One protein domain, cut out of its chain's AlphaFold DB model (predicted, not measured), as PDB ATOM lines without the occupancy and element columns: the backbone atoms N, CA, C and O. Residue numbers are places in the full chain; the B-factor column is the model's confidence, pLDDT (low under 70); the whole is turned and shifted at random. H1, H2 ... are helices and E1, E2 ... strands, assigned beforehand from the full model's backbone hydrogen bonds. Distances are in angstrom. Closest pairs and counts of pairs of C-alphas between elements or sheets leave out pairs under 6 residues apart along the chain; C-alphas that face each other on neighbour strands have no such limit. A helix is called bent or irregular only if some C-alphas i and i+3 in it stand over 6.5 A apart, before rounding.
ATOM      1  N   ASN A 182      18.337  49.898  -3.527       44.62
ATOM      2  CA  ASN A 182      18.338  50.497  -2.188       44.62
ATOM      3  C   ASN A 182      16.981  51.108  -1.780       44.62
ATOM      4  O   ASN A 182      16.696  51.219  -0.589       44.62
ATOM      5  N   TYR A 183      16.117  51.504  -2.722       48.44
ATOM      6  CA  TYR A 183      14.769  52.002  -2.412       48.44
ATOM      7  C   TYR A 183      13.885  50.888  -1.839       48.44
ATOM      8  O   TYR A 183      13.093  51.125  -0.932       48.44
ATOM      9  N   MET A 184      14.061  49.655  -2.317       50.75
ATOM     10  CA  MET A 184      13.250  48.501  -1.923       50.75
ATOM     11  C   MET A 184      13.640  47.920  -0.565       50.75
ATOM     12  O   MET A 184      12.749  47.605   0.228       50.75
ATOM     13  N   ASP A 185      14.938  47.867  -0.261       47.38
ATOM     14  CA  ASP A 185      15.433  47.496   1.073       47.38
ATOM     15  C   ASP A 185      14.954  48.488   2.150       47.38
ATOM     16  O   ASP A 185      14.708  48.103   3.290       47.38
ATOM     17  N   ASN A 186      14.737  49.752   1.766       45.62
ATOM     18  CA  ASN A 186      14.166  50.786   2.630       45.62
ATOM     19  C   ASN A 186      12.621  50.810   2.640       45.62
ATOM     20  O   ASN A 186      12.032  51.283   3.614       45.62
ATOM     21  N   LEU A 187      11.942  50.317   1.592       50.50
ATOM     22  CA  LEU A 187      10.471  50.264   1.520       50.50
ATOM     23  C   LEU A 187       9.868  49.070   2.252       50.50
ATOM     24  O   LEU A 187       8.735  49.145   2.737       50.50
ATOM     25  N   LEU A 188      10.592  47.957   2.296       58.50
ATOM     26  CA  LEU A 188      10.144  46.750   2.963       58.50
ATOM     27  C   LEU A 188      10.525  46.814   4.437       58.50
ATOM     28  O   LEU A 188      11.439  46.130   4.896       58.50
ATOM     29  N   ALA A 189       9.748  47.579   5.210       63.25
ATOM     30  CA  ALA A 189       9.585  47.222   6.615       63.25
ATOM     31  C   ALA A 189       9.296  45.706   6.677       63.25
ATOM     32  O   ALA A 189       8.516  45.227   5.842       63.25
ATOM     33  N   PRO A 190       9.931  44.943   7.591       73.50
ATOM     34  CA  PRO A 190       9.778  43.495   7.625       73.50
ATOM     35  C   PRO A 190       8.300  43.132   7.578       73.50
ATOM     36  O   PRO A 190       7.529  43.572   8.432       73.50
ATOM     37  N   ILE A 191       7.898  42.364   6.561       86.06
ATOM     38  CA  ILE A 191       6.502  41.954   6.441       86.06
ATOM     39  C   ILE A 191       6.205  41.097   7.681       86.06
ATOM     40  O   ILE A 191       6.931  40.121   7.902       86.06
ATOM     41  N   PRO A 192       5.180  41.424   8.498       88.88
ATOM     42  CA  PRO A 192       4.884  40.757   9.772       88.88
ATOM     43  C   PRO A 192       4.254  39.360   9.588       88.88
ATOM     44  O   PRO A 192       3.282  38.988  10.243       88.88
ATOM     45  N   ASN A 193       4.817  38.578   8.667       90.88
ATOM     46  CA  ASN A 193       4.609  37.158   8.450       90.88
ATOM     47  C   ASN A 193       5.880  36.571   7.806       90.88
ATOM     48  O   ASN A 193       6.265  36.970   6.706       90.88
ATOM     49  N   ALA A 194       6.524  35.606   8.472       89.19
ATOM     50  CA  ALA A 194       7.820  35.078   8.041       89.19
ATOM     51  C   ALA A 194       7.769  34.407   6.657       89.19
ATOM     52  O   ALA A 194       8.659  34.633   5.841       89.19
ATOM     53  N   PHE A 195       6.721  33.629   6.366       89.81
ATOM     54  CA  PHE A 195       6.585  32.936   5.082       89.81
ATOM     55  C   PHE A 195       6.472  33.926   3.915       89.81
ATOM     56  O   PHE A 195       7.199  33.808   2.925       89.81
ATOM     57  N   ILE A 196       5.585  34.917   4.044       92.12
ATOM     58  CA  ILE A 196       5.384  35.955   3.029       92.12
ATOM     59  C   ILE A 196       6.658  36.781   2.871       92.12
ATOM     60  O   ILE A 196       7.109  36.978   1.744       92.12
ATOM     61  N   ASN A 197       7.278  37.199   3.980       90.25
ATOM     62  CA  ASN A 197       8.520  37.965   3.948       90.25
ATOM     63  C   ASN A 197       9.623  37.210   3.193       90.25
ATOM     64  O   ASN A 197      10.196  37.745   2.249       90.25
ATOM     65  N   THR A 198       9.873  35.941   3.535       89.06
ATOM     66  CA  THR A 198      10.874  35.117   2.845       89.06
ATOM     67  C   THR A 198      10.563  34.961   1.359       89.06
ATOM     68  O   THR A 198      11.474  35.056   0.536       89.06
ATOM     69  N   ARG A 199       9.294  34.752   0.985       90.56
ATOM     70  CA  ARG A 199       8.899  34.637  -0.425       90.56
ATOM     71  C   ARG A 199       9.161  35.932  -1.196       90.56
ATOM     72  O   ARG A 199       9.773  35.872  -2.260       90.56
ATOM     73  N   VAL A 200       8.716  37.074  -0.666       90.69
ATOM     74  CA  VAL A 200       8.892  38.392  -1.298       90.69
ATOM     75  C   VAL A 200      10.374  38.708  -1.459       90.69
ATOM     76  O   VAL A 200      10.804  39.035  -2.559       90.69
ATOM     77  N   GLN A 201      11.164  38.533  -0.397       87.75
ATOM     78  CA  GLN A 201      12.607  38.783  -0.411       87.75
ATOM     79  C   GLN A 201      13.331  37.901  -1.436       87.75
ATOM     80  O   GLN A 201      14.127  38.393  -2.234       87.75
ATOM     81  N   ARG A 202      13.012  36.599  -1.481       87.12
ATOM     82  CA  ARG A 202      13.637  35.670  -2.433       87.12
ATOM     83  C   ARG A 202      13.333  36.039  -3.884       87.12
ATOM     84  O   ARG A 202      14.240  36.028  -4.711       87.12
ATOM     85  N   LEU A 203      12.069  36.331  -4.187       90.12
ATOM     86  CA  LEU A 203      11.604  36.579  -5.554       90.12
ATOM     87  C   LEU A 203      11.803  38.030  -6.003       90.12
ATOM     88  O   LEU A 203      11.530  38.344  -7.156       90.12
ATOM     89  N   MET A 204      12.276  38.923  -5.129       86.06
ATOM     90  CA  MET A 204      12.382  40.350  -5.437       86.06
ATOM     91  C   MET A 204      13.225  40.614  -6.684       86.06
ATOM     92  O   MET A 204      12.805  41.343  -7.578       86.06
ATOM     93  N   ARG A 205      14.399  39.979  -6.785       85.44
ATOM     94  CA  ARG A 205      15.265  40.129  -7.964       85.44
ATOM     95  C   ARG A 205      14.574  39.657  -9.241       85.44
ATOM     96  O   ARG A 205      14.675  40.335 -10.259       85.44
ATOM     97  N   ASP A 206      13.835  38.553  -9.167       88.69
ATOM     98  CA  ASP A 206      13.092  38.024 -10.308       88.69
ATOM     99  C   ASP A 206      11.951  38.967 -10.709       88.69
ATOM    100  O   ASP A 206      11.791  39.250 -11.891       88.69
ATOM    101  N   TRP A 207      11.210  39.525  -9.744       89.31
ATOM    102  CA  TRP A 207      10.194  40.550  -9.999       89.31
ATOM    103  C   TRP A 207      10.789  41.782 -10.695       89.31
ATOM    104  O   TRP A 207      10.219  42.278 -11.668       89.31
ATOM    105  N   MET A 208      11.945  42.263 -10.233       83.25
ATOM    106  CA  MET A 208      12.625  43.429 -10.811       83.25
ATOM    107  C   MET A 208      13.127  43.176 -12.233       83.25
ATOM    108  O   MET A 208      13.054  44.079 -13.067       83.25
ATOM    109  N   ALA A 209      13.552  41.949 -12.533       85.44
ATOM    110  CA  ALA A 209      14.010  41.556 -13.861       85.44
ATOM    111  C   ALA A 209      12.884  41.453 -14.909       85.44
ATOM    112  O   ALA A 209      13.171  41.402 -16.105       85.44
ATOM    113  N   LEU A 210      11.611  41.415 -14.496       87.25
ATOM    114  CA  LEU A 210      10.490  41.353 -15.436       87.25
ATOM    115  C   LEU A 210      10.353  42.648 -16.230       87.25
ATOM    116  O   LEU A 210      10.639  43.743 -15.737       87.25
ATOM    117  N   ASN A 211       9.846  42.519 -17.456       78.69
ATOM    118  CA  ASN A 211       9.577  43.652 -18.325       78.69
ATOM    119  C   ASN A 211       8.266  44.323 -17.901       78.69
ATOM    120  O   ASN A 211       7.227  44.184 -18.538       78.69
ATOM    121  N   ALA A 212       8.312  45.027 -16.778       66.69
ATOM    122  CA  ALA A 212       7.236  45.887 -16.333       66.69
ATOM    123  C   ALA A 212       7.712  47.335 -16.414       66.69
ATOM    124  O   ALA A 212       8.673  47.746 -15.756       66.69
ATOM    125  N   THR A 213       7.066  48.127 -17.260       58.50
ATOM    126  CA  THR A 213       7.356  49.556 -17.327       58.50
ATOM    127  C   THR A 213       6.914  50.165 -16.000       58.50
ATOM    128  O   THR A 213       5.735  50.080 -15.666       58.50
ATOM    129  N   MET A 214       7.825  50.777 -15.232       56.75
ATOM    130  CA  MET A 214       7.377  51.754 -14.237       56.75
ATOM    131  C   MET A 214       6.696  52.860 -15.035       56.75
ATOM    132  O   MET A 214       7.350  53.570 -15.802       56.75
ATOM    133  N   ARG A 215       5.365  52.904 -14.985       57.75
ATOM    134  CA  ARG A 215       4.597  53.755 -15.889       57.75
ATOM    135  C   ARG A 215       4.704  55.198 -15.420       57.75
ATOM    136  O   ARG A 215       4.096  55.597 -14.432       57.75
ATOM    137  N   THR A 216       5.475  55.988 -16.157       53.53
ATOM    138  CA  THR A 216       5.531  57.440 -15.994       53.53
ATOM    139  C   THR A 216       4.148  58.029 -16.279       53.53
ATOM    140  O   THR A 216       3.599  57.800 -17.356       53.53
ATOM    141  N   GLY A 217       3.581  58.776 -15.328       60.25
ATOM    142  CA  GLY A 217       2.275  59.435 -15.476       60.25
ATOM    143  C   GLY A 217       1.073  58.689 -14.881       60.25
ATOM    144  O   GLY A 217      -0.027  59.233 -14.916       60.25
ATOM    145  N   VAL A 218       1.255  57.496 -14.300       69.56
ATOM    146  CA  VAL A 218       0.217  56.836 -13.486       69.56
ATOM    147  C   VAL A 218       0.381  57.254 -12.025       69.56
ATOM    148  O   VAL A 218       1.489  57.252 -11.489       69.56
ATOM    149  N   ALA A 219      -0.719  57.642 -11.375       78.88
ATOM    150  CA  ALA A 219      -0.692  58.069  -9.981       78.88
ATOM    151  C   ALA A 219      -0.329  56.900  -9.054       78.88
ATOM    152  O   ALA A 219      -0.947  55.834  -9.090       78.88
ATOM    153  N   ARG A 220       0.651  57.120  -8.175       87.25
ATOM    154  CA  ARG A 220       1.037  56.148  -7.153       87.25
ATOM    155  C   ARG A 220      -0.116  55.920  -6.169       87.25
ATOM    156  O   ARG A 220      -0.492  56.836  -5.447       87.25
ATOM    157  N   LYS A 221      -0.622  54.687  -6.112       90.38
ATOM    158  CA  LYS A 221      -1.665  54.251  -5.174       90.38
ATOM    159  C   LYS A 221      -1.103  53.849  -3.809       90.38
ATOM    160  O   LYS A 221      -0.044  53.214  -3.735       90.38
ATOM    161  N   ARG A 222      -1.837  54.177  -2.744       92.81
ATOM    162  CA  ARG A 222      -1.632  53.669  -1.381       92.81
ATOM    163  C   ARG A 222      -2.578  52.504  -1.128       92.81
ATOM    164  O   ARG A 222      -3.795  52.653  -1.182       92.81
ATOM    165  N   ILE A 223      -2.013  51.339  -0.846       94.69
ATOM    166  CA  ILE A 223      -2.732  50.070  -0.769       94.69
ATOM    167  C   ILE A 223      -2.593  49.504   0.644       94.69
ATOM    168  O   ILE A 223      -1.473  49.259   1.098       94.69
ATOM    169  N   LEU A 224      -3.718  49.265   1.320       95.12
ATOM    170  CA  LEU A 224      -3.756  48.531   2.585       95.12
ATOM    171  C   LEU A 224      -4.063  47.059   2.299       95.12
ATOM    172  O   LEU A 224      -5.022  46.740   1.598       95.12
ATOM    173  N   MET A 225      -3.253  46.156   2.842       96.25
ATOM    174  CA  MET A 225      -3.442  44.712   2.732       96.25
ATOM    175  C   MET A 225      -3.623  44.113   4.122       96.25
ATOM    176  O   MET A 225      -2.731  44.231   4.966       96.25
ATOM    177  N   PHE A 226      -4.762  43.457   4.339       95.12
ATOM    178  CA  PHE A 226      -5.087  42.783   5.592       95.12
ATOM    179  C   PHE A 226      -5.601  41.354   5.342       95.12
ATOM    180  O   PHE A 226      -6.807  41.152   5.127       95.12
ATOM    181  N   PRO A 227      -4.706  40.350   5.353       94.31
ATOM    182  CA  PRO A 227      -5.076  38.938   5.344       94.31
ATOM    183  C   PRO A 227      -5.587  38.498   6.723       94.31
ATOM    184  O   PRO A 227      -4.822  38.025   7.569       94.31
ATOM    185  N   GLY A 228      -6.891  38.624   6.964       92.12
ATOM    186  CA  GLY A 228      -7.481  38.239   8.245       92.12
ATOM    187  C   GLY A 228      -7.330  36.752   8.569       92.12
ATOM    188  O   GLY A 228      -7.448  36.384   9.735       92.12
ATOM    189  N   LEU A 229      -7.026  35.892   7.587       90.69
ATOM    190  CA  LEU A 229      -6.720  34.477   7.821       90.69
ATOM    191  C   LEU A 229      -5.494  34.258   8.720       90.69
ATOM    192  O   LEU A 229      -5.448  33.263   9.445       90.69
ATOM    193  N   ILE A 230      -4.521  35.179   8.706       90.94
ATOM    194  CA  ILE A 230      -3.267  35.015   9.456       90.94
ATOM    195  C   ILE A 230      -3.549  35.046  10.956       90.94
ATOM    196  O   ILE A 230      -3.114  34.162  11.687       90.94
ATOM    197  N   GLU A 231      -4.324  36.023  11.410       86.69
ATOM    198  CA  GLU A 231      -4.668  36.169  12.823       86.69
ATOM    199  C   GLU A 231      -5.946  35.422  13.194       86.69
ATOM    200  O   GLU A 231      -5.993  34.743  14.216       86.69
ATOM    201  N   GLY A 232      -6.972  35.485  12.342       83.12
ATOM    202  CA  GLY A 232      -8.275  34.874  12.590       83.12
ATOM    203  C   GLY A 232      -8.263  33.344  12.583       83.12
ATOM    204  O   GLY A 232      -9.120  32.745  13.233       83.12
ATOM    205  N   TYR A 233      -7.309  32.718  11.882       83.88
ATOM    206  CA  TYR A 233      -7.156  31.255  11.812       83.88
ATOM    207  C   TYR A 233      -5.757  30.753  12.172       83.88
ATOM    208  O   TYR A 233      -5.480  29.572  11.969       83.88
ATOM    209  N   HIS A 234      -4.871  31.618  12.677       83.12
ATOM    210  CA  HIS A 234      -3.464  31.279  12.933       83.12
ATOM    211  C   HIS A 234      -2.758  30.691  11.700       83.12
ATOM    212  O   HIS A 234      -1.910  29.804  11.798       83.12
ATOM    213  N   PHE A 235      -3.128  31.176  10.515       81.75
ATOM    214  CA  PHE A 235      -2.584  30.723   9.244       81.75
ATOM    215  C   PHE A 235      -1.306  31.508   8.935       81.75
ATOM    216  O   PHE A 235      -1.256  32.379   8.072       81.75
ATOM    217  N   ASP A 236      -0.252  31.239   9.693       79.00
ATOM    218  CA  ASP A 236       1.014  31.972   9.606       79.00
ATOM    219  C   ASP A 236       2.019  31.349   8.616       79.00
ATOM    220  O   ASP A 236       3.070  31.931   8.338       79.00
ATOM    221  N   GLY A 237       1.685  30.190   8.040       76.50
ATOM    222  CA  GLY A 237       2.538  29.447   7.108       76.50
ATOM    223  C   GLY A 237       3.552  28.527   7.792       76.50
ATOM    224  O   GLY A 237       4.350  27.872   7.102       76.50
ATOM    225  N   THR A 238       3.512  28.443   9.125       71.19
ATOM    226  CA  THR A 238       4.268  27.463   9.904       71.19
ATOM    227  C   THR A 238       3.618  26.077   9.793       71.19
ATOM    228  O   THR A 238       2.426  25.918   9.526       71.19
ATOM    229  N   GLY A 239       4.431  25.021   9.899       68.38
ATOM    230  CA  GLY A 239       3.945  23.642   9.791       68.38
ATOM    231  C   GLY A 239       3.507  23.211   8.379       68.38
ATOM    232  O   GLY A 239       4.017  23.705   7.367       68.38
ATOM    233  N   ASN A 240       2.585  22.238   8.328       59.91
ATOM    234  CA  ASN A 240       2.077  21.577   7.106       59.91
ATOM    235  C   ASN A 240       0.747  22.150   6.606       59.91
ATOM    236  O   ASN A 240       0.111  21.560   5.732       59.91
ATOM    237  N   GLY A 241       0.312  23.281   7.171       60.94
ATOM    238  CA  GLY A 241      -0.908  23.953   6.744       60.94
ATOM    239  C   GLY A 241      -0.870  24.333   5.259       60.94
ATOM    240  O   GLY A 241       0.196  24.310   4.624       60.94
ATOM    241  N   PRO A 242      -2.023  24.685   4.667       63.50
ATOM    242  CA  PRO A 242      -2.036  25.212   3.314       63.50
ATOM    243  C   PRO A 242      -1.162  26.478   3.273       63.50
ATOM    244  O   PRO A 242      -1.003  27.176   4.266       63.50
ATOM    245  N   LYS A 243      -0.494  26.731   2.148       82.06
ATOM    246  CA  LYS A 243       0.404  27.894   1.985       82.06
ATOM    247  C   LYS A 243       0.099  28.675   0.714       82.06
ATOM    248  O   LYS A 243       0.766  29.658   0.418       82.06
ATOM    249  N   SER A 244      -0.887  28.217  -0.057       86.44
ATOM    250  CA  SER A 244      -1.185  28.761  -1.379       86.44
ATOM    251  C   SER A 244      -1.822  30.153  -1.274       86.44
ATOM    252  O   SER A 244      -1.538  31.013  -2.099       86.44
ATOM    253  N   GLU A 245      -2.572  30.425  -0.205       91.12
ATOM    254  CA  GLU A 245      -3.090  31.751   0.146       91.12
ATOM    255  C   GLU A 245      -1.946  32.730   0.432       91.12
ATOM    256  O   GLU A 245      -1.909  33.826  -0.119       91.12
ATOM    257  N   LEU A 246      -0.952  32.318   1.225       92.69
ATOM    258  CA  LEU A 246       0.215  33.154   1.529       92.69
ATOM    259  C   LEU A 246       1.110  33.373   0.301       92.69
ATOM    260  O   LEU A 246       1.718  34.432   0.166       92.69
ATOM    261  N   VAL A 247       1.175  32.394  -0.608       92.94
ATOM    262  CA  VAL A 247       1.818  32.551  -1.921       92.94
ATOM    263  C   VAL A 247       1.147  33.674  -2.712       92.94
ATOM    264  O   VAL A 247       1.844  34.579  -3.164       92.94
ATOM    265  N   GLN A 248      -0.186  33.666  -2.813       95.19
ATOM    266  CA  GLN A 248      -0.935  34.720  -3.501       95.19
ATOM    267  C   GLN A 248      -0.704  36.101  -2.868       95.19
ATOM    268  O   GLN A 248      -0.472  37.066  -3.596       95.19
ATOM    269  N   TRP A 249      -0.719  36.201  -1.534       96.19
ATOM    270  CA  TRP A 249      -0.431  37.455  -0.831       96.19
ATOM    271  C   TRP A 249       0.981  37.972  -1.115       96.19
ATOM    272  O   TRP A 249       1.147  39.143  -1.449       96.19
ATOM    273  N   GLY A 250       1.996  37.108  -1.031       95.00
ATOM    274  CA  GLY A 250       3.377  37.487  -1.338       95.00
ATOM    275  C   GLY A 250       3.566  37.930  -2.787       95.00
ATOM    276  O   GLY A 250       4.263  38.911  -3.042       95.00
ATOM    277  N   ASP A 251       2.906  37.263  -3.732       96.38
ATOM    278  CA  ASP A 251       2.994  37.627  -5.146       96.38
ATOM    279  C   ASP A 251       2.310  38.965  -5.433       96.38
ATOM    280  O   ASP A 251       2.857  39.786  -6.167       96.38
ATOM    281  N   LEU A 252       1.158  39.229  -4.806       97.06
ATOM    282  CA  LEU A 252       0.475  40.518  -4.903       97.06
ATOM    283  C   LEU A 252       1.341  41.660  -4.348       97.06
ATOM    284  O   LEU A 252       1.447  42.704  -4.986       97.06
ATOM    285  N   ILE A 253       2.004  41.456  -3.203       95.19
ATOM    286  CA  ILE A 253       2.957  42.430  -2.648       95.19
ATOM    287  C   ILE A 253       4.098  42.682  -3.640       95.19
ATOM    288  O   ILE A 253       4.366  43.834  -3.977       95.19
ATOM    289  N   GLY A 254       4.737  41.617  -4.137       92.62
ATOM    290  CA  GLY A 254       5.841  41.715  -5.092       92.62
ATOM    291  C   GLY A 254       5.456  42.481  -6.360       92.62
ATOM    292  O   GLY A 254       6.172  43.396  -6.764       92.62
ATOM    293  N   ALA A 255       4.290  42.179  -6.935       93.69
ATOM    294  CA  ALA A 255       3.780  42.871  -8.115       93.69
ATOM    295  C   ALA A 255       3.463  44.350  -7.842       93.69
ATOM    296  O   ALA A 255       3.909  45.207  -8.602       93.69
ATOM    297  N   CYS A 256       2.756  44.671  -6.751       92.06
ATOM    298  CA  CYS A 256       2.428  46.053  -6.376       92.06
ATOM    299  C   CYS A 256       3.682  46.915  -6.182       92.06
ATOM    300  O   CYS A 256       3.734  48.056  -6.644       92.06
ATOM    301  N   LEU A 257       4.698  46.363  -5.518       88.12
ATOM    302  CA  LEU A 257       5.966  47.052  -5.311       88.12
ATOM    303  C   LEU A 257       6.721  47.236  -6.629       88.12
ATOM    304  O   LEU A 257       7.210  48.329  -6.908       88.12
ATOM    305  N   ARG A 258       6.748  46.201  -7.479       87.69
ATOM    306  CA  ARG A 258       7.410  46.242  -8.788       87.69
ATOM    307  C   ARG A 258       6.848  47.324  -9.714       87.69
ATOM    308  O   ARG A 258       7.595  47.861 -10.534       87.69
ATOM    309  N   VAL A 259       5.560  47.643  -9.606       87.00
ATOM    310  CA  VAL A 259       4.914  48.694 -10.412       87.00
ATOM    311  C   VAL A 259       4.885  50.066  -9.726       87.00
ATOM    312  O   VAL A 259       4.388  51.028 -10.303       87.00
ATOM    313  N   GLY A 260       5.466  50.187  -8.528       85.25
ATOM    314  CA  GLY A 260       5.700  51.465  -7.849       85.25
ATOM    315  C   GLY A 260       4.620  51.902  -6.852       85.25
ATOM    316  O   GLY A 260       4.679  53.026  -6.350       85.25
ATOM    317  N   HIS A 261       3.645  51.053  -6.518       88.44
ATOM    318  CA  HIS A 261       2.632  51.381  -5.509       88.44
ATOM    319  C   HIS A 261       3.182  51.295  -4.080       88.44
ATOM    320  O   HIS A 261       4.183  50.635  -3.801       88.44
ATOM    321  N   GLN A 262       2.536  51.993  -3.146       88.81
ATOM    322  CA  GLN A 262       2.865  51.908  -1.725       88.81
ATOM    323  C   GLN A 262       1.982  50.856  -1.056       88.81
ATOM    324  O   GLN A 262       0.760  50.977  -1.076       88.81
ATOM    325  N   VAL A 263       2.599  49.855  -0.430       91.19
ATOM    326  CA  VAL A 263       1.892  48.777   0.269       91.19
ATOM    327  C   VAL A 263       2.070  48.930   1.778       91.19
ATOM    328  O   VAL A 263       3.196  48.972   2.270       91.19
ATOM    329  N   ARG A 264       0.960  48.972   2.518       92.19
ATOM    330  CA  ARG A 264       0.921  48.759   3.968       92.19
ATOM    331  C   ARG A 264       0.347  47.369   4.216       92.19
ATOM    332  O   ARG A 264      -0.812  47.121   3.903       92.19
ATOM    333  N   PHE A 265       1.154  46.468   4.764       92.88
ATOM    334  CA  PHE A 265       0.724  45.113   5.100       92.88
ATOM    335  C   PHE A 265       0.555  44.982   6.611       92.88
ATOM    336  O   PHE A 265       1.500  45.230   7.358       92.88
ATOM    337  N   VAL A 266      -0.643  44.602   7.045       92.06
ATOM    338  CA  VAL A 266      -1.020  44.494   8.460       92.06
ATOM    339  C   VAL A 266      -1.512  43.080   8.725       92.06
ATOM    340  O   VAL A 266      -2.216  42.505   7.902       92.06
ATOM    341  N   THR A 267      -1.154  42.510   9.871       90.81
ATOM    342  CA  THR A 267      -1.599  41.166  10.282       90.81
ATOM    343  C   THR A 267      -2.332  41.158  11.613       90.81
ATOM    344  O   THR A 267      -2.683  40.083  12.071       90.81
ATOM    345  N   ASN A 268      -2.562  42.328  12.217       89.12
ATOM    346  CA  ASN A 268      -3.185  42.483  13.526       89.12
ATOM    347  C   ASN A 268      -4.533  43.241  13.438       89.12
ATOM    348  O   ASN A 268      -4.623  44.290  12.791       89.12
ATOM    349  N   PHE A 269      -5.566  42.735  14.118       89.19
ATOM    350  CA  PHE A 269      -6.938  43.234  14.100       89.19
ATOM    351  C   PHE A 269      -7.048  44.587  14.802       89.19
ATOM    352  O   PHE A 269      -7.801  45.447  14.351       89.19
ATOM    353  N   GLU A 270      -6.313  44.795  15.893       89.25
ATOM    354  CA  GLU A 270      -6.276  46.069  16.614       89.25
ATOM    355  C   GLU A 270      -5.600  47.151  15.770       89.25
ATOM    356  O   GLU A 270      -6.111  48.268  15.678       89.25
ATOM    357  N   GLU A 271      -4.494  46.812  15.101       90.38
ATOM    358  CA  GLU A 271      -3.791  47.741  14.215       90.38
ATOM    359  C   GLU A 271      -4.678  48.145  13.034       90.38
ATOM    360  O   GLU A 271      -4.871  49.340  12.790       90.38
ATOM    361  N   VAL A 272      -5.279  47.174  12.334       91.25
ATOM    362  CA  VAL A 272      -6.151  47.490  11.196       91.25
ATOM    363  C   VAL A 272      -7.388  48.265  11.659       91.25
ATOM    364  O   VAL A 272      -7.763  49.248  11.026       91.25
ATOM    365  N   ALA A 273      -7.990  47.914  12.801       89.69
ATOM    366  CA  ALA A 273      -9.120  48.657  13.354       89.69
ATOM    367  C   ALA A 273      -8.749  50.098  13.729       89.69
ATOM    368  O   ALA A 273      -9.558  50.999  13.521       89.69
ATOM    369  N   SER A 274      -7.544  50.325  14.255       90.00
ATOM    370  CA  SER A 274      -7.032  51.663  14.570       90.00
ATOM    371  C   SER A 274      -6.894  52.522  13.309       90.00
ATOM    372  O   SER A 274      -7.402  53.643  13.275       90.00
ATOM    373  N   ILE A 275      -6.299  51.971  12.242       90.69
ATOM    374  CA  ILE A 275      -6.143  52.653  10.946       90.69
ATOM    375  C   ILE A 275      -7.508  53.088  10.391       90.69
ATOM    376  O   ILE A 275      -7.678  54.236   9.989       90.69
ATOM    377  N   LEU A 276      -8.492  52.187  10.424       89.31
ATOM    378  CA  LEU A 276      -9.822  52.373   9.822       89.31
ATOM    379  C   LEU A 276     -10.822  53.147  10.683       89.31
ATOM    380  O   LEU A 276     -11.954  53.361  10.266       89.31
ATOM    381  N   ARG A 277     -10.471  53.460  11.930       87.00
ATOM    382  CA  ARG A 277     -11.242  54.380  12.783       87.00
ATOM    383  C   ARG A 277     -10.576  55.752  12.860       87.00
ATOM    384  O   ARG A 277     -11.153  56.690  13.408       87.00
ATOM    385  N   GLY A 278      -9.335  55.844  12.389       85.25
ATOM    386  CA  GLY A 278      -8.506  57.032  12.438       85.25
ATOM    387  C   GLY A 278      -8.527  57.829  11.132       85.25
ATOM    388  O   GLY A 278      -9.055  57.384  10.117       85.25
ATOM    389  N   PRO A 279      -7.890  59.011  11.121       82.75
ATOM    390  CA  PRO A 279      -7.787  59.845   9.922       82.75
ATOM    391  C   PRO A 279      -6.965  59.194   8.796       82.75
ATOM    392  O   PRO A 279      -7.044  59.634   7.651       82.75
ATOM    393  N   GLU A 280      -6.174  58.162   9.107       84.62
ATOM    394  CA  GLU A 280      -5.377  57.421   8.126       84.62
ATOM    395  C   GLU A 280      -6.246  56.632   7.133       84.62
ATOM    396  O   GLU A 280      -5.814  56.402   6.003       84.62
ATOM    397  N   GLU A 281      -7.482  56.289   7.511       81.75
ATOM    398  CA  GLU A 281      -8.493  55.637   6.670       81.75
ATOM    399  C   GLU A 281      -8.576  56.257   5.264       81.75
ATOM    400  O   GLU A 281      -8.465  55.568   4.251       81.75
ATOM    401  N   LEU A 282      -8.675  57.587   5.214       80.94
ATOM    402  CA  LEU A 282      -8.891  58.368   3.994       80.94
ATOM    403  C   LEU A 282      -7.659  58.443   3.085       80.94
ATOM    404  O   LEU A 282      -7.708  59.055   2.020       80.94
ATOM    405  N   THR A 283      -6.535  57.874   3.516       87.88
ATOM    406  CA  THR A 283      -5.270  57.946   2.783       87.88
ATOM    407  C   THR A 283      -5.020  56.746   1.879       87.88
ATOM    408  O   THR A 283      -4.049  56.763   1.123       87.88
ATOM    409  N   TYR A 284      -5.867  55.716   1.949       92.62
ATOM    410  CA  TYR A 284      -5.747  54.501   1.150       92.62
ATOM    411  C   TYR A 284      -6.709  54.518  -0.039       92.62
ATOM    412  O   TYR A 284      -7.894  54.811   0.098       92.62
ATOM    413  N   ASP A 285      -6.194  54.163  -1.214       92.75
ATOM    414  CA  ASP A 285      -6.980  54.035  -2.438       92.75
ATOM    415  C   ASP A 285      -7.695  52.679  -2.522       92.75
ATOM    416  O   ASP A 285      -8.829  52.603  -2.997       92.75
ATOM    417  N   ILE A 286      -7.008  51.605  -2.107       95.25
ATOM    418  CA  ILE A 286      -7.439  50.210  -2.277       95.25
ATOM    419  C   ILE A 286      -7.192  49.422  -0.988       95.25
ATOM    420  O   ILE A 286      -6.114  49.507  -0.393       95.25
ATOM    421  N   PHE A 287      -8.166  48.590  -0.621       95.81
ATOM    422  CA  PHE A 287      -8.085  47.625   0.470       95.81
ATOM    423  C   PHE A 287      -8.130  46.203  -0.091       95.81
ATOM    424  O   PHE A 287      -9.166  45.766  -0.589       95.81
ATOM    425  N   TYR A 288      -7.033  45.457   0.017       97.50
ATOM    426  CA  TYR A 288      -7.049  44.014  -0.224       97.50
ATOM    427  C   TYR A 288      -7.285  43.268   1.084       97.50
ATOM    428  O   TYR A 288      -6.611  43.514   2.086       97.50
ATOM    429  N   THR A 289      -8.201  42.305   1.066       95.75
ATOM    430  CA  THR A 289      -8.490  41.452   2.223       95.75
ATOM    431  C   THR A 289      -8.959  40.056   1.812       95.75
ATOM    432  O   THR A 289      -8.968  39.740   0.633       95.75
ATOM    433  N   ASP A 290      -9.328  39.213   2.770       94.25
ATOM    434  CA  ASP A 290      -9.975  37.908   2.592       94.25
ATOM    435  C   ASP A 290     -11.315  37.883   3.364       94.25
ATOM    436  O   ASP A 290     -11.775  38.919   3.849       94.25
ATOM    437  N   TYR A 291     -11.980  36.731   3.497       90.50
ATOM    438  CA  TYR A 291     -13.237  36.641   4.265       90.50
ATOM    439  C   TYR A 291     -13.079  36.984   5.745       90.50
ATOM    440  O   TYR A 291     -13.901  37.711   6.309       90.50
ATOM    441  N   ALA A 292     -12.026  36.471   6.382       88.44
ATOM    442  CA  ALA A 292     -11.778  36.711   7.798       88.44
ATOM    443  C   ALA A 292     -11.498  38.194   8.058       88.44
ATOM    444  O   ALA A 292     -11.995  38.767   9.032       88.44
ATOM    445  N   GLY A 293     -10.757  38.827   7.153       90.94
ATOM    446  CA  GLY A 293     -10.460  40.243   7.208       90.94
ATOM    447  C   GLY A 293     -11.687  41.082   6.891       90.94
ATOM    448  O   GLY A 293     -11.988  42.000   7.642       90.94
ATOM    449  N   SER A 294     -12.487  40.718   5.888       89.81
ATOM    450  CA  SER A 294     -13.770  41.376   5.589       89.81
ATOM    451  C   SER A 294     -14.698  41.391   6.806       89.81
ATOM    452  O   SER A 294     -15.336  42.405   7.094       89.81
ATOM    453  N   ARG A 295     -14.712  40.308   7.598       83.56
ATOM    454  CA  ARG A 295     -15.420  40.282   8.884       83.56
ATOM    455  C   ARG A 295     -14.862  41.301   9.869       83.56
ATOM    456  O   ARG A 295     -15.650  42.011  10.485       83.56
ATOM    457  N   ALA A 296     -13.544  41.418  10.001       82.19
ATOM    458  CA  ALA A 296     -12.921  42.460  10.819       82.19
ATOM    459  C   ALA A 296     -13.264  43.878  10.338       82.19
ATOM    460  O   ALA A 296     -13.581  44.753  11.150       82.19
ATOM    461  N   TYR A 297     -13.276  44.089   9.021       84.88
ATOM    462  CA  TYR A 297     -13.681  45.344   8.393       84.88
ATOM    463  C   TYR A 297     -15.152  45.706   8.666       84.88
ATOM    464  O   TYR A 297     -15.539  46.875   8.684       84.88
ATOM    465  N   TYR A 298     -15.990  44.699   8.899       82.88
ATOM    466  CA  TYR A 298     -17.396  44.887   9.228       82.88
ATOM    467  C   TYR A 298     -17.630  45.081  10.734       82.88
ATOM    468  O   TYR A 298     -18.319  46.014  11.142       82.88
ATOM    469  N   THR A 299     -17.073  44.213  11.582       81.31
ATOM    470  CA  THR A 299     -17.402  44.172  13.017       81.31
ATOM    471  C   THR A 299     -16.471  45.008  13.889       81.31
ATOM    472  O   THR A 299     -16.914  45.544  14.902       81.31
ATOM    473  N   MET A 300     -15.193  45.134  13.522       79.56
ATOM    474  CA  MET A 300     -14.150  45.707  14.388       79.56
ATOM    475  C   MET A 300     -13.720  47.119  13.981       79.56
ATOM    476  O   MET A 300     -13.027  47.788  14.740       79.56
ATOM    477  N   SER A 301     -14.175  47.627  12.840       79.94
ATOM    478  CA  SER A 301     -13.797  48.947  12.302       79.94
ATOM    479  C   SER A 301     -15.014  49.792  11.933       79.94
ATOM    480  O   SER A 301     -15.072  50.431  10.890       79.94
ATOM    481  N   ASP A 302     -16.019  49.770  12.808       83.00
ATOM    482  CA  ASP A 302     -17.215  50.613  12.694       83.00
ATOM    483  C   ASP A 302     -17.904  50.496  11.319       83.00
ATOM    484  O   ASP A 302     -18.297  51.475  10.681       83.00
ATOM    485  N   LYS A 303     -17.995  49.247  10.836       85.25
ATOM    486  CA  LYS A 303     -18.585  48.876   9.545       85.25
ATOM    487  C   LYS A 303     -17.958  49.611   8.355       85.25
ATOM    488  O   LYS A 303     -18.665  49.924   7.397       85.25
ATOM    489  N   HIS A 304     -16.647  49.858   8.387       88.81
ATOM    490  CA  HIS A 304     -15.911  50.520   7.305       88.81
ATOM    491  C   HIS A 304     -16.217  49.920   5.927       88.81
ATOM    492  O   HIS A 304     -16.460  50.660   4.975       88.81
ATOM    493  N   LEU A 305     -16.295  48.586   5.826       88.25
ATOM    494  CA  LEU A 305     -16.626  47.909   4.566       88.25
ATOM    495  C   LEU A 305     -17.948  48.392   3.954       88.25
ATOM    496  O   LEU A 305     -18.031  48.541   2.742       88.25
ATOM    497  N   LEU A 306     -18.957  48.697   4.775       86.44
ATOM    498  CA  LEU A 306     -20.237  49.233   4.299       86.44
ATOM    499  C   LEU A 306     -20.171  50.716   3.924       86.44
ATOM    500  O   LEU A 306     -20.967  51.173   3.108       86.44
ATOM    501  N   ARG A 307     -19.257  51.479   4.533       88.38
ATOM    502  CA  ARG A 307     -19.072  52.909   4.246       88.38
ATOM    503  C   ARG A 307     -18.284  53.128   2.952       88.38
ATOM    504  O   ARG A 307     -18.562  54.081   2.228       88.38
ATOM    505  N   HIS A 308     -17.350  52.225   2.650       90.25
ATOM    506  CA  HIS A 308     -16.418  52.337   1.526       90.25
ATOM    507  C   HIS A 308     -16.328  51.063   0.661       90.25
ATOM    508  O   HIS A 308     -15.223  50.647   0.304       90.25
ATOM    509  N   PRO A 309     -17.454  50.424   0.282       91.56
ATOM    510  CA  PRO A 309     -17.446  49.094  -0.335       91.56
ATOM    511  C   PRO A 309     -16.639  49.053  -1.634       91.56
ATOM    512  O   PRO A 309     -15.932  48.084  -1.892       91.56
ATOM    513  N   CYS A 310     -16.651  50.131  -2.416       93.00
ATOM    514  CA  CYS A 310     -15.972  50.220  -3.707       93.00
ATOM    515  C   CYS A 310     -14.431  50.117  -3.646       93.00
ATOM    516  O   CYS A 310     -13.779  49.782  -4.643       93.00
ATOM    517  N   GLN A 311     -13.824  50.391  -2.489       93.62
ATOM    518  CA  GLN A 311     -12.366  50.360  -2.330       93.62
ATOM    519  C   GLN A 311     -11.832  48.945  -2.050       93.62
ATOM    520  O   GLN A 311     -10.624  48.720  -2.111       93.62
ATOM    521  N   TYR A 312     -12.709  47.981  -1.762       94.75
ATOM    522  CA  TYR A 312     -12.319  46.634  -1.353       94.75
ATOM    523  C   TYR A 312     -12.046  45.699  -2.525       94.75
ATOM    524  O   TYR A 312     -12.707  45.771  -3.559       94.75
ATOM    525  N   ARG A 313     -11.101  44.781  -2.341       96.06
ATOM    526  CA  ARG A 313     -10.859  43.598  -3.171       96.06
ATOM    527  C   ARG A 313     -10.682  42.404  -2.233       96.06
ATOM    528  O   ARG A 313      -9.836  42.440  -1.340       96.06
ATOM    529  N   VAL A 314     -11.489  41.367  -2.404       95.38
ATOM    530  CA  VAL A 314     -11.548  40.200  -1.515       95.38
ATOM    531  C   VAL A 314     -10.894  39.011  -2.205       95.38
ATOM    532  O   VAL A 314     -11.437  38.471  -3.162       95.38
ATOM    533  N   LEU A 315      -9.731  38.581  -1.726       95.50
ATOM    534  CA  LEU A 315      -9.072  37.354  -2.156       95.50
ATOM    535  C   LEU A 315      -9.913  36.153  -1.708       95.50
ATOM    536  O   LEU A 315     -10.052  35.867  -0.519       95.50
ATOM    537  N   ASP A 316     -10.472  35.458  -2.693       92.12
ATOM    538  CA  ASP A 316     -11.399  34.347  -2.536       92.12
ATOM    539  C   ASP A 316     -11.029  33.249  -3.537       92.12
ATOM    540  O   ASP A 316     -11.446  33.240  -4.694       92.12
ATOM    541  N   CYS A 317     -10.226  32.286  -3.089       89.44
ATOM    542  CA  CYS A 317      -9.751  31.198  -3.938       89.44
ATOM    543  C   CYS A 317     -10.884  30.316  -4.497       89.44
ATOM    544  O   CYS A 317     -10.709  29.669  -5.543       89.44
ATOM    545  N   TYR A 318     -12.047  30.283  -3.832       87.94
ATOM    546  CA  TYR A 318     -13.182  29.468  -4.245       87.94
ATOM    547  C   TYR A 318     -14.171  30.188  -5.154       87.94
ATOM    548  O   TYR A 318     -14.791  29.514  -5.975       87.94
ATOM    549  N   GLY A 319     -14.234  31.509  -5.085       90.31
ATOM    550  CA  GLY A 319     -15.203  32.312  -5.813       90.31
ATOM    551  C   GLY A 319     -16.544  32.395  -5.084       90.31
ATOM    552  O   GLY A 319     -16.940  31.490  -4.341       90.31
ATOM    553  N   THR A 320     -17.248  33.487  -5.358       89.56
ATOM    554  CA  THR A 320     -18.529  33.863  -4.770       89.56
ATOM    555  C   THR A 320     -19.553  34.095  -5.865       89.56
ATOM    556  O   THR A 320     -19.349  34.927  -6.748       89.56
ATOM    557  N   GLU A 321     -20.687  33.413  -5.769       89.06
ATOM    558  CA  GLU A 321     -21.862  33.661  -6.602       89.06
ATOM    559  C   GLU A 321     -22.846  34.618  -5.915       89.06
ATOM    560  O   GLU A 321     -22.927  34.693  -4.686       89.06
ATOM    561  N   GLU A 322     -23.658  35.308  -6.720       87.75
ATOM    562  CA  GLU A 322     -24.584  36.350  -6.253       87.75
ATOM    563  C   GLU A 322     -25.530  35.878  -5.146       87.75
ATOM    564  O   GLU A 322     -25.775  36.594  -4.178       87.75
ATOM    565  N   LYS A 323     -26.004  34.630  -5.234       86.44
ATOM    566  CA  LYS A 323     -26.880  34.025  -4.222       86.44
ATOM    567  C   LYS A 323     -26.280  34.081  -2.811       86.44
ATOM    568  O   LYS A 323     -27.030  34.221  -1.847       86.44
ATOM    569  N   TRP A 324     -24.962  33.934  -2.683       87.31
ATOM    570  CA  TRP A 324     -24.274  34.038  -1.399       87.31
ATOM    571  C   TRP A 324     -23.859  35.475  -1.107       87.31
ATOM    572  O   TRP A 324     -23.976  35.898   0.031       87.31
ATOM    573  N   ASN A 325     -23.430  36.252  -2.102       88.69
ATOM    574  CA  ASN A 325     -23.066  37.657  -1.899       88.69
ATOM    575  C   ASN A 325     -24.228  38.510  -1.351       88.69
ATOM    576  O   ASN A 325     -24.028  39.302  -0.433       88.69
ATOM    577  N   GLY A 326     -25.435  38.314  -1.892       82.38
ATOM    578  CA  GLY A 326     -26.636  39.099  -1.598       82.38
ATOM    579  C   GLY A 326     -27.473  38.626  -0.404       82.38
ATOM    580  O   GLY A 326     -28.604  39.081  -0.241       82.38
ATOM    581  N   GLY A 327     -26.982  37.686   0.412       78.25
ATOM    582  CA  GLY A 327     -27.757  37.142   1.530       78.25
ATOM    583  C   GLY A 327     -28.041  38.161   2.644       78.25
ATOM    584  O   GLY A 327     -27.297  39.104   2.870       78.25
ATOM    585  N   ASN A 328     -29.125  37.947   3.396       68.06
ATOM    586  CA  ASN A 328     -29.664  38.933   4.349       68.06
ATOM    587  C   ASN A 328     -28.873  39.089   5.665       68.06
ATOM    588  O   ASN A 328     -29.263  39.883   6.525       68.06
ATOM    589  N   LYS A 329     -27.827  38.287   5.886       64.31
ATOM    590  CA  LYS A 329     -27.014  38.331   7.105       64.31
ATOM    591  C   LYS A 329     -25.545  38.215   6.748       64.31
ATOM    592  O   LYS A 329     -25.139  37.253   6.109       64.31
ATOM    593  N   PHE A 330     -24.765  39.174   7.231       62.84
ATOM    594  CA  PHE A 330     -23.315  39.080   7.238       62.84
ATOM    595  C   PHE A 330     -22.895  37.859   8.071       62.84
ATOM    596  O   PHE A 330     -23.312  37.740   9.226       62.84
ATOM    597  N   ASP A 331     -22.089  36.968   7.501       66.44
ATOM    598  CA  ASP A 331     -21.644  35.726   8.137       66.44
ATOM    599  C   ASP A 331     -20.147  35.473   7.849       66.44
ATOM    600  O   ASP A 331     -19.412  36.342   7.389       66.44
ATOM    601  N   PHE A 332     -19.642  34.292   8.184       64.19
ATOM    602  CA  PHE A 332     -18.241  33.919   8.035       64.19
ATOM    603  C   PHE A 332     -17.819  33.649   6.582       64.19
ATOM    604  O   PHE A 332     -16.643  33.773   6.254       64.19
ATOM    605  N   ILE A 333     -18.768  33.272   5.720       66.38
ATOM    606  CA  ILE A 333     -18.537  32.888   4.314       66.38
ATOM    607  C   ILE A 333     -19.239  33.813   3.303       66.38
ATOM    608  O   ILE A 333     -19.240  33.534   2.108       66.38
ATOM    609  N   CYS A 334     -19.897  34.874   3.776       70.81
ATOM    610  CA  CYS A 334     -20.685  35.838   2.995       70.81
ATOM    611  C   CYS A 334     -21.001  37.051   3.899       70.81
ATOM    612  O   CYS A 334     -20.554  37.099   5.033       70.81
ATOM    613  N   CYS A 335     -21.770  38.077   3.577       76.19
ATOM    614  CA  CYS A 335     -22.607  38.436   2.446       76.19
ATOM    615  C   CYS A 335     -22.297  39.929   2.305       76.19
ATOM    616  O   CYS A 335     -22.878  40.766   2.995       76.19
ATOM    617  N   PHE A 336     -21.194  40.235   1.620       84.19
ATOM    618  CA  PHE A 336     -20.564  41.553   1.729       84.19
ATOM    619  C   PHE A 336     -21.244  42.592   0.839       84.19
ATOM    620  O   PHE A 336     -20.949  43.776   0.975       84.19
ATOM    621  N   HIS A 337     -22.166  42.151  -0.030       87.44
ATOM    622  CA  HIS A 337     -22.881  42.982  -0.996       87.44
ATOM    623  C   HIS A 337     -21.929  43.831  -1.853       87.44
ATOM    624  O   HIS A 337     -22.233  44.970  -2.203       87.44
ATOM    625  N   LEU A 338     -20.751  43.280  -2.156       90.88
ATOM    626  CA  LEU A 338     -19.780  43.912  -3.042       90.88
ATOM    627  C   LEU A 338     -20.180  43.664  -4.496       90.88
ATOM    628  O   LEU A 338     -20.893  42.702  -4.792       90.88
ATOM    629  N   ASP A 339     -19.679  44.489  -5.415       92.31
ATOM    630  CA  ASP A 339     -19.690  44.111  -6.824       92.31
ATOM    631  C   ASP A 339     -18.919  42.796  -6.959       92.31
ATOM    632  O   ASP A 339     -17.821  42.644  -6.419       92.31
ATOM    633  N   LEU A 340     -19.496  41.821  -7.654       91.75
ATOM    634  CA  LEU A 340     -18.941  40.474  -7.689       91.75
ATOM    635  C   LEU A 340     -17.514  40.440  -8.264       91.75
ATOM    636  O   LEU A 340     -16.737  39.543  -7.917       91.75
ATOM    637  N   ARG A 341     -17.140  41.430  -9.088       92.56
ATOM    638  CA  ARG A 341     -15.792  41.567  -9.663       92.56
ATOM    639  C   ARG A 341     -14.749  41.909  -8.598       92.56
ATOM    640  O   ARG A 341     -13.564  41.667  -8.790       92.56
ATOM    641  N   GLN A 342     -15.177  42.385  -7.429       94.19
ATOM    642  CA  GLN A 342     -14.304  42.636  -6.284       94.19
ATOM    643  C   GLN A 342     -13.815  41.344  -5.609       94.19
ATOM    644  O   GLN A 342     -12.902  41.422  -4.790       94.19
ATOM    645  N   TYR A 343     -14.363  40.168  -5.940       93.88
ATOM    646  CA  TYR A 343     -13.867  38.875  -5.456       93.88
ATOM    647  C   TYR A 343     -12.804  38.307  -6.402       93.88
ATOM    648  O   TYR A 343     -13.018  38.196  -7.608       93.88
ATOM    649  N   TYR A 344     -11.636  37.972  -5.862       94.75
ATOM    650  CA  TYR A 344     -10.412  37.681  -6.604       94.75
ATOM    651  C   TYR A 344     -10.018  36.208  -6.452       94.75
ATOM    652  O   TYR A 344      -9.554  35.769  -5.400       94.75
ATOM    653  N   THR A 345     -10.166  35.447  -7.533       93.19
ATOM    654  CA  THR A 345     -10.065  33.981  -7.557       93.19
ATOM    655  C   THR A 345      -8.694  33.457  -7.978       93.19
ATOM    656  O   THR A 345      -7.864  34.183  -8.535       93.19
ATOM    657  N   TRP A 346      -8.440  32.166  -7.719       91.06
ATOM    658  CA  TRP A 346      -7.217  31.475  -8.159       91.06
ATOM    659  C   TRP A 346      -7.287  30.928  -9.578       91.06
ATOM    660  O   TRP A 346      -6.250  30.844 -10.234       91.06
ATOM    661  N   ILE A 347      -8.469  30.504 -10.029       87.06
ATOM    662  CA  ILE A 347      -8.651  29.795 -11.297       87.06
ATOM    663  C   ILE A 347      -9.457  30.665 -12.263       87.06
ATOM    664  O   ILE A 347     -10.549  31.107 -11.900       87.06
ATOM    665  N   PRO A 348      -8.974  30.879 -13.500       85.00
ATOM    666  CA  PRO A 348      -9.726  31.624 -14.502       85.00
ATOM    667  C   PRO A 348     -11.013  30.887 -14.870       85.00
ATOM    668  O   PRO A 348     -10.992  29.679 -15.100       85.00
ATOM    669  N   GLY A 349     -12.117  31.629 -14.960       75.06
ATOM    670  CA  GLY A 349     -13.412  31.081 -15.371       75.06
ATOM    671  C   GLY A 349     -14.023  30.096 -14.372       75.06
ATOM    672  O   GLY A 349     -14.887  29.316 -14.756       75.06
ATOM    673  N   LYS A 350     -13.568  30.098 -13.107       74.25
ATOM    674  CA  LYS A 350     -14.108  29.209 -12.070       74.25
ATOM    675  C   LYS A 350     -15.590  29.461 -11.811       74.25
ATOM    676  O   LYS A 350     -16.348  28.513 -11.713       74.25
ATOM    677  N   ILE A 351     -16.004  30.717 -11.707       76.50
ATOM    678  CA  ILE A 351     -17.424  31.066 -11.688       76.50
ATOM    679  C   ILE A 351     -17.803  31.463 -13.122       76.50
ATOM    680  O   ILE A 351     -17.094  32.308 -13.684       76.50
ATOM    681  N   PRO A 352     -18.834  30.844 -13.740       59.91
ATOM    682  CA  PRO A 352     -19.214  31.115 -15.124       59.91
ATOM    683  C   PRO A 352     -19.381  32.617 -15.393       59.91
ATOM    684  O   PRO A 352     -20.067  33.313 -14.650       59.91
ATOM    685  N   ASP A 353     -18.678  33.080 -16.426       51.78
ATOM    686  CA  ASP A 353     -18.536  34.434 -16.971       51.78
ATOM    687  C   ASP A 353     -18.906  35.651 -16.093       51.78
ATOM    688  O   ASP A 353     -20.061  36.042 -15.942       51.78
ATOM    689  N   ARG A 354     -17.843  36.374 -15.698       57.75
ATOM    690  CA  ARG A 354     -17.816  37.796 -15.281       57.75
ATOM    691  C   ARG A 354     -18.476  38.148 -13.955       57.75
ATOM    692  O   ARG A 354     -18.754  39.316 -13.702       57.75
ATOM    693  N   VAL A 355     -18.650  37.157 -13.098       76.12
ATOM    694  CA  VAL A 355     -19.000  37.402 -11.706       76.12
ATOM    695  C   VAL A 355     -17.736  37.799 -10.950       76.12
ATOM    696  O   VAL A 355     -17.632  38.948 -10.563       76.12
ATOM    697  N   ASN A 356     -16.729  36.929 -10.833       91.69
ATOM    698  CA  ASN A 356     -15.493  37.237 -10.098       91.69
ATOM    699  C   ASN A 356     -14.288  37.527 -11.004       91.69
ATOM    700  O   ASN A 356     -14.236  37.105 -12.162       91.69
ATOM    701  N   THR A 357     -13.278  38.183 -10.438       93.12
ATOM    702  CA  THR A 357     -12.031  38.558 -11.110       93.12
ATOM    703  C   THR A 357     -10.944  37.508 -10.880       93.12
ATOM    704  O   THR A 357     -10.833  36.906  -9.813       93.12
ATOM    705  N   LEU A 358     -10.115  37.240 -11.893       93.94
ATOM    706  CA  LEU A 358      -8.921  36.412 -11.720       93.94
ATOM    707  C   LEU A 358      -7.816  37.253 -11.081       93.94
ATOM    708  O   LEU A 358      -7.338  38.192 -11.709       93.94
ATOM    709  N   LEU A 359      -7.319  36.845  -9.913       95.50
ATOM    710  CA  LEU A 359      -6.009  37.297  -9.438       95.50
ATOM    711  C   LEU A 359      -4.945  36.235  -9.711       95.50
ATOM    712  O   LEU A 359      -3.906  36.538 -10.295       95.50
TER     713      LEU A 359
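This is residues 182 to 359 of the 566 residues of a protein of Capsaspora owczarzaki (strain ATCC 30864) (UniProt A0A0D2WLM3). A strongly twisted sheet of five parallel strands forms the core, with H4 covering one face and H2 packed on the outside of H4, while H7 packs on the other face with H3, H5 and H8 around it. H1 lies at one end of the longest axis, and H9 with the long loop 326 to 342 at the other. The printed part has 178 residues, with nine named helices and five named strands in the order H1 H2 E1 H3 H4 E2 H5 H6 E3 H7 H8 E4 H9 E5; the sheet runs E2 E1 E3 E4 E5, and the class is mixed, helices and strands. It is compact, with a radius of gyration of the C-alphas of 16.1 A and spans of 50 by 43 by 38 A.

Find C-alpha 182 at (18.338, 50.497, -2.188), where H1, residues 182 to 187, begins. H2, 194 to 209, spans 23.7 A; it is irregular, with C-alphas 202 and 205 7.3 A apart, and has a kink of 41 degrees near residue 203. Next come E1, 222 to 226, 13.4 A, from C-alpha 222 at (-1.632, 53.669, -1.381); H3, 228 to 232; H4, 244 to 258, 20.8 A; E2, 262 to 265; H5, 269 to 277; H6, 279 to 283; E3, 286 to 289; H7, 291 to 299, 12.3 A; H8, 304 to 307; E4, 312 to 315; H9, 322 to 325; and E5, 343 to 345, ending at C-alpha 345 (-10.065, 33.981, -7.557).

Look across the sheet for N 223 and O 262, 2.8 A, between E1 and E2; N 224 and O 286, 3.0 A, between E1 and E3; N 313 and O 287, 2.8 A, between E4 and E3; and N 344 and O 314, 2.8 A, between E5 and E4. E1, H3 H4, E2; E3, H7 H8, E4; and E4, H9, E5 are strand-helix-strand units, parallel neighbour strands with helices between; E2, H5 H6, E3 is a split one, with E1 between its strands. Each crossover is right-handed. H4, at a height over the sheet of 9.9 A, and H7, at 9.8 A, lie on opposite faces, in three layers, helices on both faces of a sheet. H2 touches H4, closest at the C-alphas of Ile 196 and Gly 250, 5.0 A, at a steep tilt of 43 degrees, the same way. H7 touches H3, closest at the C-alphas of Gly 228 and Gly 293, 3.7 A. H7 touches H8, closest at the C-alphas of Tyr 297 and Leu 305, 5.5 A. H5 and H7 only just touch, with 3 pairs of C-alphas within 8 A, closest at Phe 269 and Ala 296, 6.9 A. H5 only grazes the sheet; H6 is close to H5 but not clearly touching, its closest C-alphas, Ile 275 and Glu 281, 5.7 A apart. H1 and H9 touch no helix. Every O i to N i+4 pair is within hydrogen-bond range in H1, H3, H4, H5 and H7, but 10 of 12 in H2 and 0 of 1 in H6, which has 1 of 2 O i to N i+3 pairs within range; H8 and H9 are too short for an i+4 pair.

The C-alphas farthest apart, those of Asn 182 and Asn 328, are 49.8 A apart. The printed part has no cut. The links H2 to E1, H3 to H4 and H9 to E5 are long. After E5, residues 357 to 358 pair with residues 344 to 345 of E5, parallel. The mean pLDDT of the printed part is 83.8; it is under 70 in residues 182 to 189, 212 to 218, 239 to 242, 328 to 333 and 352 to 354.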